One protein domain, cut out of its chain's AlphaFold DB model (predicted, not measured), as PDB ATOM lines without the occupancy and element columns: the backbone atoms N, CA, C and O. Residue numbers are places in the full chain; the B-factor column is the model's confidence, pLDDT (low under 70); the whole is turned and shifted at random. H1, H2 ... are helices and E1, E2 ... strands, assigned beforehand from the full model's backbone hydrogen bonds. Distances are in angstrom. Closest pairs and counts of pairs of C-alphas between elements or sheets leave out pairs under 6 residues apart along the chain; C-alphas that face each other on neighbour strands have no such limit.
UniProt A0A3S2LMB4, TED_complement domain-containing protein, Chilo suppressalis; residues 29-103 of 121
ATOM      1  N   ARG A  29     207.239 278.778 177.207       55.53
ATOM      2  CA  ARG A  29     206.885 280.179 176.933       55.53
ATOM      3  C   ARG A  29     206.711 280.451 175.437       55.53
ATOM      4  O   ARG A  29     205.866 281.263 175.068       55.53
ATOM      5  N   ARG A  30     207.495 279.807 174.568       53.12
ATOM      6  CA  ARG A  30     207.374 279.951 173.109       53.12
ATOM      7  C   ARG A  30     206.132 279.235 172.576       53.12
ATOM      8  O   ARG A  30     205.483 279.786 171.693       53.12
ATOM      9  N   GLU A  31     205.770 278.083 173.142       54.91
ATOM     10  CA  GLU A  31     204.476 277.437 172.901       54.91
ATOM     11  C   GLU A  31     203.311 278.234 173.487       54.91
ATOM     12  O   GLU A  31     202.278 278.303 172.851       54.91
ATOM     13  N   ALA A  32     203.456 278.909 174.628       57.78
ATOM     14  CA  ALA A  32     202.378 279.733 175.181       57.78
ATOM     15  C   ALA A  32     202.124 281.011 174.356       57.78
ATOM     16  O   ALA A  32     200.979 281.379 174.109       57.78
ATOM     17  N   ILE A  33     203.187 281.689 173.900       56.50
ATOM     18  CA  ILE A  33     203.077 282.916 173.088       56.50
ATOM     19  C   ILE A  33     202.696 282.588 171.635       56.50
ATOM     20  O   ILE A  33     201.902 283.301 171.030       56.50
ATOM     21  N   GLY A  34     203.255 281.516 171.066       49.81
ATOM     22  CA  GLY A  34     202.918 281.046 169.719       49.81
ATOM     23  C   GLY A  34     201.636 280.213 169.658       49.81
ATOM     24  O   GLY A  34     201.023 280.129 168.601       49.81
ATOM     25  N   GLY A  35     201.221 279.625 170.779       56.78
ATOM     26  CA  GLY A  35     200.048 278.760 170.904       56.78
ATOM     27  C   GLY A  35     198.758 279.532 170.722       56.78
ATOM     28  O   GLY A  35     197.954 279.126 169.901       56.78
ATOM     29  N   GLY A  36     198.614 280.702 171.354       60.44
ATOM     30  CA  GLY A  36     197.436 281.551 171.134       60.44
ATOM     31  C   GLY A  36     197.288 282.008 169.677       60.44
ATOM     32  O   GLY A  36     196.206 281.933 169.108       60.44
ATOM     33  N   LEU A  37     198.393 282.396 169.027       57.28
ATOM     34  CA  LEU A  37     198.382 282.782 167.607       57.28
ATOM     35  C   LEU A  37     198.039 281.605 166.681       57.28
ATOM     36  O   LEU A  37     197.349 281.786 165.681       57.28
ATOM     37  N   LYS A  38     198.517 280.405 167.016       65.62
ATOM     38  CA  LYS A  38     198.235 279.174 166.276       65.62
ATOM     39  C   LYS A  38     196.791 278.710 166.478       65.62
ATOM     40  O   LYS A  38     196.146 278.339 165.509       65.62
ATOM     41  N   GLU A  39     196.269 278.793 167.698       70.19
ATOM     42  CA  GLU A  39     194.866 278.508 168.021       70.19
ATOM     43  C   GLU A  39     193.916 279.452 167.270       70.19
ATOM     44  O   GLU A  39     192.904 279.007 166.727       70.19
ATOM     45  N   ASP A  40     194.260 280.740 167.173       77.75
ATOM     46  CA  ASP A  40     193.485 281.723 166.408       77.75
ATOM     47  C   ASP A  40     193.504 281.432 164.896       77.75
ATOM     48  O   ASP A  40     192.483 281.578 164.213       77.75
ATOM     49  N   GLU A  41     194.647 280.999 164.358       83.00
ATOM     50  CA  GLU A  41     194.777 280.604 162.954       83.00
ATOM     51  C   GLU A  41     194.005 279.312 162.642       83.00
ATOM     52  O   GLU A  41     193.212 279.299 161.699       83.00
ATOM     53  N   GLU A  42     194.142 278.276 163.473       82.88
ATOM     54  CA  GLU A  42     193.398 277.014 163.361       82.88
ATOM     55  C   GLU A  42     191.883 277.248 163.459       82.88
ATOM     56  O   GLU A  42     191.097 276.689 162.686       82.88
ATOM     57  N   LEU A  43     191.450 278.128 164.367       83.81
ATOM     58  CA  LEU A  43     190.046 278.501 164.487       83.81
ATOM     59  C   LEU A  43     189.553 279.225 163.230       83.81
ATOM     60  O   LEU A  43     188.440 278.962 162.771       83.81
ATOM     61  N   ARG A  44     190.357 280.128 162.659       87.81
ATOM     62  CA  ARG A  44     190.010 280.826 161.415       87.81
ATOM     63  C   ARG A  44     189.855 279.843 160.257       87.81
ATOM     64  O   ARG A  44     188.858 279.917 159.543       87.81
ATOM     65  N   GLU A  45     190.789 278.914 160.094       89.88
ATOM     66  CA  GLU A  45     190.713 277.870 159.066       89.88
ATOM     67  C   GLU A  45     189.472 276.990 159.241       89.88
ATOM     68  O   GLU A  45     188.761 276.708 158.274       89.88
ATOM     69  N   LEU A  46     189.138 276.631 160.483       88.81
ATOM     70  CA  LEU A  46     187.926 275.878 160.789       88.81
ATOM     71  C   LEU A  46     186.648 276.661 160.450       88.81
ATOM     72  O   LEU A  46     185.676 276.087 159.953       88.81
ATOM     73  N   MET A  47     186.636 277.975 160.689       88.81
ATOM     74  CA  MET A  47     185.518 278.834 160.291       88.81
ATOM     75  C   MET A  47     185.376 278.908 158.767       88.81
ATOM     76  O   MET A  47     184.251 278.870 158.268       88.81
ATOM     77  N   GLU A  48     186.477 278.971 158.015       92.12
ATOM     78  CA  GLU A  48     186.425 278.892 156.549       92.12
ATOM     79  C   GLU A  48     185.912 277.527 156.075       92.12
ATOM     80  O   GLU A  48     185.055 277.462 155.191       92.12
ATOM     81  N   LEU A  49     186.336 276.433 156.714       91.56
ATOM     82  CA  LEU A  49     185.832 275.092 156.417       91.56
ATOM     83  C   LEU A  49     184.308 275.004 156.612       91.56
ATOM     84  O   LEU A  49     183.610 274.446 155.762       91.56
ATOM     85  N   LEU A  50     183.774 275.590 157.691       90.75
ATOM     86  CA  LEU A  50     182.332 275.632 157.969       90.75
ATOM     87  C   LEU A  50     181.529 276.437 156.944       90.75
ATOM     88  O   LEU A  50     180.352 276.135 156.737       90.75
ATOM     89  N   LYS A  51     182.133 277.431 156.283       93.19
ATOM     90  CA  LYS A  51     181.474 278.168 155.192       93.19
ATOM     91  C   LYS A  51     181.283 277.310 153.942       93.19
ATOM     92  O   LYS A  51     180.347 277.552 153.188       93.19
ATOM     93  N   LEU A  52     182.142 276.313 153.732       94.75
ATOM     94  CA  LEU A  52     182.041 275.372 152.611       94.75
ATOM     95  C   LEU A  52     181.027 274.247 152.870       94.75
ATOM     96  O   LEU A  52     180.695 273.495 151.954       94.75
ATOM     97  N   ALA A  53     180.539 274.114 154.105       95.81
ATOM     98  CA  ALA A  53     179.636 273.039 154.477       95.81
ATOM     99  C   ALA A  53     178.262 273.186 153.809       95.81
ATOM    100  O   ALA A  53     177.651 274.259 153.786       95.81
ATOM    101  N   ARG A  54     177.717 272.064 153.337       96.62
ATOM    102  CA  ARG A  54     176.308 271.951 152.967       96.62
ATOM    103  C   ARG A  54     175.461 271.868 154.228       96.62
ATOM    104  O   ARG A  54     175.784 271.120 155.150       96.62
ATOM    105  N   ARG A  55     174.360 272.620 154.248       96.50
ATOM    106  CA  ARG A  55     173.395 272.646 155.351       96.50
ATOM    107  C   ARG A  55     172.010 272.315 154.805       96.50
ATOM    108  O   ARG A  55     171.459 273.095 154.032       96.50
ATOM    109  N   THR A  56     171.466 271.169 155.209       94.31
ATOM    110  CA  THR A  56     170.161 270.678 154.736       94.31
ATOM    111  C   THR A  56     169.387 270.092 155.908       94.31
ATOM    112  O   THR A  56     169.752 269.037 156.427       94.31
ATOM    113  N   GLY A  57     168.317 270.769 156.332       92.12
ATOM    114  CA  GLY A  57     167.554 270.378 157.520       92.12
ATOM    115  C   GLY A  57     168.454 270.293 158.756       92.12
ATOM    116  O   GLY A  57     169.153 271.248 159.085       92.12
ATOM    117  N   ASP A  58     168.483 269.120 159.391       93.19
ATOM    118  CA  ASP A  58     169.284 268.852 160.593       93.19
ATOM    119  C   ASP A  58     170.724 268.389 160.308       93.19
ATOM    120  O   ASP A  58     171.420 267.944 161.235       93.19
ATOM    121  N   TYR A  59     171.174 268.471 159.052       96.25
ATOM    122  CA  TYR A  59     172.471 267.973 158.602       96.25
ATOM    123  C   TYR A  59     173.448 269.083 158.222       96.25
ATOM    124  O   TYR A  59     173.089 270.063 157.567       96.25
ATOM    125  N   VAL A  60     174.712 268.851 158.582       97.38
ATOM    126  CA  VAL A  60     175.886 269.608 158.138       97.38
ATOM    127  C   VAL A  60     176.884 268.593 157.587       97.38
ATOM    128  O   VAL A  60     177.161 267.604 158.261       97.38
ATOM    129  N   TYR A  61     177.362 268.783 156.357       96.88
ATOM    130  CA  TYR A  61     178.266 267.833 155.696       96.88
ATOM    131  C   TYR A  61     179.070 268.487 154.567       96.88
ATOM    132  O   TYR A  61     178.722 269.568 154.091       96.88
ATOM    133  N   TRP A  62     180.128 267.817 154.112       96.88
ATOM    134  CA  TRP A  62     180.951 268.263 152.985       96.88
ATOM    135  C   TRP A  62     180.715 267.361 151.781       96.88
ATOM    136  O   TRP A  62     181.057 266.180 151.783       96.88
ATOM    137  N   GLU A  63     180.090 267.936 150.758       93.94
ATOM    138  CA  GLU A  63     179.753 267.252 149.515       93.94
ATOM    139  C   GLU A  63     180.953 267.217 148.566       93.94
ATOM    140  O   GLU A  63     181.637 268.217 148.351       93.94
ATOM    141  N   THR A  64     181.195 266.049 147.983       92.06
ATOM    142  CA  THR A  64     182.259 265.799 147.002       92.06
ATOM    143  C   THR A  64     181.695 264.995 145.823       92.06
ATOM    144  O   THR A  64     180.491 264.762 145.737       92.06
ATOM    145  N   SER A  65     182.548 264.533 144.906       89.69
ATOM    146  CA  SER A  65     182.125 263.779 143.717       89.69
ATOM    147  C   SER A  65     181.530 262.393 144.003       89.69
ATOM    148  O   SER A  65     180.901 261.814 143.120       89.69
ATOM    149  N   SER A  66     181.716 261.839 145.206       88.12
ATOM    150  CA  SER A  66     181.136 260.552 145.597       88.12
ATOM    151  C   SER A  66     180.622 260.568 147.036       88.12
ATOM    152  O   SER A  66     181.094 261.335 147.880       88.12
ATOM    153  N   LEU A  67     179.676 259.679 147.349       88.94
ATOM    154  CA  LEU A  67     179.172 259.527 148.717       88.94
ATOM    155  C   LEU A  67     180.287 259.099 149.685       88.94
ATOM    156  O   LEU A  67     180.392 259.644 150.778       88.94
ATOM    157  N   SER A  68     181.157 258.178 149.262       87.31
ATOM    158  CA  SER A  68     182.294 257.710 150.062       87.31
ATOM    159  C   SER A  68     183.243 258.845 150.442       87.31
ATOM    160  O   SER A  68     183.589 258.990 151.610       87.31
ATOM    161  N   SER A  69     183.654 259.663 149.471       88.00
ATOM    162  CA  SER A  69     184.547 260.798 149.728       88.00
ATOM    163  C   SER A  69     183.855 261.902 150.533       88.00
ATOM    164  O   SER A  69     184.511 262.608 151.289       88.00
ATOM    165  N   SER A  70     182.526 262.022 150.440       93.31
ATOM    166  CA  SER A  70     181.751 262.968 151.257       93.31
ATOM    167  C   SER A  70     181.669 262.518 152.720       93.31
ATOM    168  O   SER A  70     181.770 263.339 153.630       93.31
ATOM    169  N   ILE A  71     181.541 261.208 152.958       92.38
ATOM    170  CA  ILE A  71     181.647 260.598 154.293       92.38
ATOM    171  C   ILE A  71     183.033 260.849 154.886       92.38
ATOM    172  O   ILE A  71     183.129 261.305 156.023       92.38
ATOM    173  N   GLU A  72     184.090 260.608 154.111       90.25
ATOM    174  CA  GLU A  72     185.471 260.835 154.543       90.25
ATOM    175  C   GLU A  72     185.733 262.313 154.870       90.25
ATOM    176  O   GLU A  72     186.168 262.630 155.977       90.25
ATOM    177  N   ALA A  73     185.379 263.231 153.963       94.19
ATOM    178  CA  ALA A  73     185.525 264.671 154.176       94.19
ATOM    179  C   ALA A  73     184.760 265.149 155.422       94.19
ATOM    180  O   ALA A  73     185.293 265.899 156.238       94.19
ATOM    181  N   THR A  74     183.530 264.664 155.610       95.19
ATOM    182  CA  THR A  74     182.713 265.004 156.785       95.19
ATOM    183  C   THR A  74     183.286 264.406 158.076       95.19
ATOM    184  O   THR A  74     183.192 265.033 159.129       95.19
ATOM    185  N   GLY A  75     183.927 263.235 158.015       93.06
ATOM    186  CA  GLY A  75     184.641 262.638 159.146       93.06
ATOM    187  C   GLY A  75     185.857 263.462 159.579       93.06
ATOM    188  O   GLY A  75     186.011 263.749 160.767       93.06
ATOM    189  N   TYR A  76     186.679 263.912 158.625       93.06
ATOM    190  CA  TYR A  76     187.799 264.815 158.912       93.06
ATOM    191  C   TYR A  76     187.327 266.151 159.485       93.06
ATOM    192  O   TYR A  76     187.867 266.614 160.489       93.06
ATOM    193  N   ALA A  77     186.275 266.736 158.911       94.25
ATOM    194  CA  ALA A  77     185.703 267.971 159.423       94.25
ATOM    195  C   ALA A  77     185.135 267.801 160.841       94.25
ATOM    196  O   ALA A  77     185.339 268.667 161.684       94.25
ATOM    197  N   LEU A  78     184.488 266.673 161.152       94.81
ATOM    198  CA  LEU A  78     184.019 266.378 162.508       94.81
ATOM    199  C   LEU A  78     185.176 266.318 163.519       94.81
ATOM    200  O   LEU A  78     185.043 266.852 164.622       94.81
ATOM    201  N   MET A  79     186.308 265.707 163.152       91.50
ATOM    202  CA  MET A  79     187.504 265.703 164.003       91.50
ATOM    203  C   MET A  79     188.035 267.123 164.213       91.50
ATOM    204  O   MET A  79     188.318 267.500 165.347       91.50
ATOM    205  N   ALA A  80     188.083 267.945 163.164       90.75
ATOM    206  CA  ALA A  80     188.489 269.343 163.279       90.75
ATOM    207  C   ALA A  80     187.514 270.169 164.143       90.75
ATOM    208  O   ALA A  80     187.934 270.964 164.970       90.75
ATOM    209  N   LEU A  81     186.201 269.931 164.049       90.38
ATOM    210  CA  LEU A  81     185.207 270.610 164.892       90.38
ATOM    211  C   LEU A  81     185.327 270.239 166.377       90.38
ATOM    212  O   LEU A  81     184.863 270.999 167.229       90.38
ATOM    213  N   SER A  82     185.946 269.100 166.704       87.06
ATOM    214  CA  SER A  82     186.140 268.680 168.094       87.06
ATOM    215  C   SER A  82     187.129 269.564 168.865       87.06
ATOM    216  O   SER A  82     186.982 269.697 170.081       87.06
ATOM    217  N   SER A  83     188.062 270.241 168.182       82.25
ATOM    218  CA  SER A  83     189.030 271.154 168.816       82.25
ATOM    219  C   SER A  83     188.425 272.511 169.206       82.25
ATOM    220  O   SER A  83     188.925 273.189 170.095       82.25
ATOM    221  N   CYS A  84     187.296 272.889 168.602       81.75
ATOM    222  CA  CYS A  84     186.600 274.166 168.808       81.75
ATOM    223  C   CYS A  84     185.657 274.186 170.036       81.75
ATOM    224  O   CYS A  84     185.066 275.218 170.387       81.75
ATOM    225  N   GLY A  85     185.491 273.047 170.715       80.50
ATOM    226  CA  GLY A  85     184.697 272.938 171.938       80.50
ATOM    227  C   GLY A  85     183.229 273.353 171.756       80.50
ATOM    228  O   GLY A  85     182.566 272.997 170.780       80.50
ATOM    229  N   ALA A  86     182.690 274.112 172.716       84.00
ATOM    230  CA  ALA A  86     181.264 274.457 172.761       84.00
ATOM    231  C   ALA A  86     180.770 275.248 171.534       84.00
ATOM    232  O   ALA A  86     179.605 275.110 171.156       84.00
ATOM    233  N   ARG A  87     181.643 276.036 170.889       84.94
ATOM    234  CA  ARG A  87     181.287 276.904 169.750       84.94
ATOM    235  C   ARG A  87     180.874 276.103 168.512       84.94
ATOM    236  O   ARG A  87     179.995 276.546 167.783       84.94
ATOM    237  N   CYS A  88     181.452 274.919 168.315       89.31
ATOM    238  CA  CYS A  88     181.176 274.058 167.161       89.31
ATOM    239  C   CYS A  88     180.288 272.856 167.503       89.31
ATOM    240  O   CYS A  88     180.006 272.023 166.643       89.31
ATOM    241  N   ALA A  89     179.818 272.743 168.748       90.56
ATOM    242  CA  ALA A  89     179.128 271.547 169.219       90.56
ATOM    243  C   ALA A  89     177.799 271.280 168.486       90.56
ATOM    244  O   ALA A  89     177.408 270.123 168.318       90.56
ATOM    245  N   SER A  90     177.086 272.322 168.046       93.44
ATOM    246  CA  SER A  90     175.870 272.177 167.230       93.44
ATOM    247  C   SER A  90     176.173 271.567 165.863       93.44
ATOM    248  O   SER A  90     175.535 270.583 165.483       93.44
ATOM    249  N   ASP A  91     177.169 272.115 165.167       93.88
ATOM    250  CA  ASP A  91     177.586 271.672 163.837       93.88
ATOM    251  C   ASP A  91     178.201 270.267 163.896       93.88
ATOM    252  O   ASP A  91     177.838 269.405 163.097       93.88
ATOM    253  N   ALA A  92     179.017 269.969 164.913       94.38
ATOM    254  CA  ALA A  92     179.551 268.628 165.151       94.38
ATOM    255  C   ALA A  92     178.430 267.587 165.337       94.38
ATOM    256  O   ALA A  92     178.448 266.525 164.713       94.38
ATOM    257  N   ARG A  93     177.392 267.897 166.132       94.94
ATOM    258  CA  ARG A  93     176.224 267.008 166.289       94.94
ATOM    259  C   ARG A  93     175.461 266.814 164.978       94.94
ATOM    260  O   ARG A  93     174.991 265.709 164.713       94.94
ATOM    261  N   ALA A  94     175.330 267.861 164.168       95.88
ATOM    262  CA  ALA A  94     174.688 267.770 162.859       95.88
ATOM    263  C   ALA A  94     175.481 266.886 161.881       95.88
ATOM    264  O   ALA A  94     174.877 266.075 161.175       95.88
ATOM    265  N   CYS A  95     176.815 266.957 161.915       95.19
ATOM    266  CA  CYS A  95     177.697 266.066 161.155       95.19
ATOM    267  C   CYS A  95     177.523 264.603 161.579       95.19
ATOM    268  O   CYS A  95     177.359 263.724 160.735       95.19
ATOM    269  N   VAL A  96     177.477 264.331 162.890       94.44
ATOM    270  CA  VAL A  96     177.252 262.975 163.423       94.44
ATOM    271  C   VAL A  96     175.910 262.404 162.964       94.44
ATOM    272  O   VAL A  96     175.839 261.228 162.597       94.44
ATOM    273  N   ARG A  97     174.843 263.215 162.954       95.12
ATOM    274  CA  ARG A  97     173.531 262.783 162.445       95.12
ATOM    275  C   ARG A  97     173.596 262.422 160.966       95.12
ATOM    276  O   ARG A  97     173.095 261.365 160.589       95.12
ATOM    277  N   TRP A  98     174.242 263.256 160.152       95.31
ATOM    278  CA  TRP A  98     174.387 262.992 158.723       95.31
ATOM    279  C   TRP A  98     175.188 261.711 158.462       95.31
ATOM    280  O   TRP A  98     174.732 260.849 157.713       95.31
ATOM    281  N   LEU A  99     176.320 261.522 159.145       93.06
ATOM    282  CA  LEU A  99     177.121 260.295 159.058       93.06
ATOM    283  C   LEU A  99     176.310 259.061 159.481       93.06
ATOM    284  O   LEU A  99     176.315 258.041 158.798       93.06
ATOM    285  N   SER A 100     175.551 259.163 160.573       91.06
ATOM    286  CA  SER A 100     174.721 258.061 161.076       91.06
ATOM    287  C   SER A 100     173.627 257.636 160.094       91.06
ATOM    288  O   SER A 100     173.286 256.453 160.056       91.06
ATOM    289  N   ALA A 101     173.101 258.578 159.304       89.69
ATOM    290  CA  ALA A 101     172.106 258.321 158.264       89.69
ATOM    291  C   ALA A 101     172.692 257.639 157.012       89.69
ATOM    292  O   ALA A 101     171.950 257.002 156.273       89.69
ATOM    293  N   HIS A 102     174.009 257.729 156.794       85.75
ATOM    294  CA  HIS A 102     174.708 257.153 155.631       85.75
ATOM    295  C   HIS A 102     175.548 255.909 155.974       85.75
ATOM    296  O   HIS A 102     176.375 255.458 155.181       85.75
ATOM    297  N   ARG A 103     175.327 255.331 157.159       78.88
ATOM    298  CA  ARG A 103     175.848 254.016 157.547       78.88
ATOM    299  C   ARG A 103     175.179 252.910 156.723       78.88
ATOM    300  O   ARG A 103     173.971 252.937 156.502       78.88
TER     301      ARG A 103
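This is residues 29 to 103 of the 121 residues of the protein "TED_complement domain-containing protein" of Chilo suppressalis (UniProt A0A3S2LMB4). A helical hairpin of H2 and H3 forms the core, with a small strand hairpin, E1 and E2, packed on it through E2; long helix H1 meets H2, and its residues 29 to 38 stick out. The 75 printed residues hold, in order, H1, E1, E2, H2, H3: mostly helix, strands antiparallel. It is only just loose, close to compact, radius of gyration of the C-alphas 13.9 A, spanning 45 by 24 by 19 A.

H1, residues 29 to 51, 33.5 A, begins at C-alpha 29 (206.885, 280.179, 176.933). E1 is residues 54 to 56, E2 59 to 61. H2, residues 67 to 82, spans 22.5 A; H3, residues 85 to 101, 23.6 A, ends at C-alpha 101 (172.106, 258.321, 158.264).

H1 and H2 only just touch, with 3 pairs of C-alphas within 8 A, closest Leu 46 and Ala 80, 7.0 A. In the antiparallel hairpin of E1 and E2, N 54 and O 61 are within hydrogen-bond range, 2.8 A. H2 and H3 touch at a shallow tilt of 23 degrees, opposite ways; their closest C-alphas, Leu 78 and Ala 92, are 5.7 A apart. The closest C-alphas of E2 and H3, Tyr 59 and Ala 94, are 4.8 A apart. Every O i to N i+4 pair is within range in H2, 17 of 19 in H1, 11 of 13 in H3.

The printed part has no cut; its four links are tight. Residues 29 to 38 have pLDDT under 70.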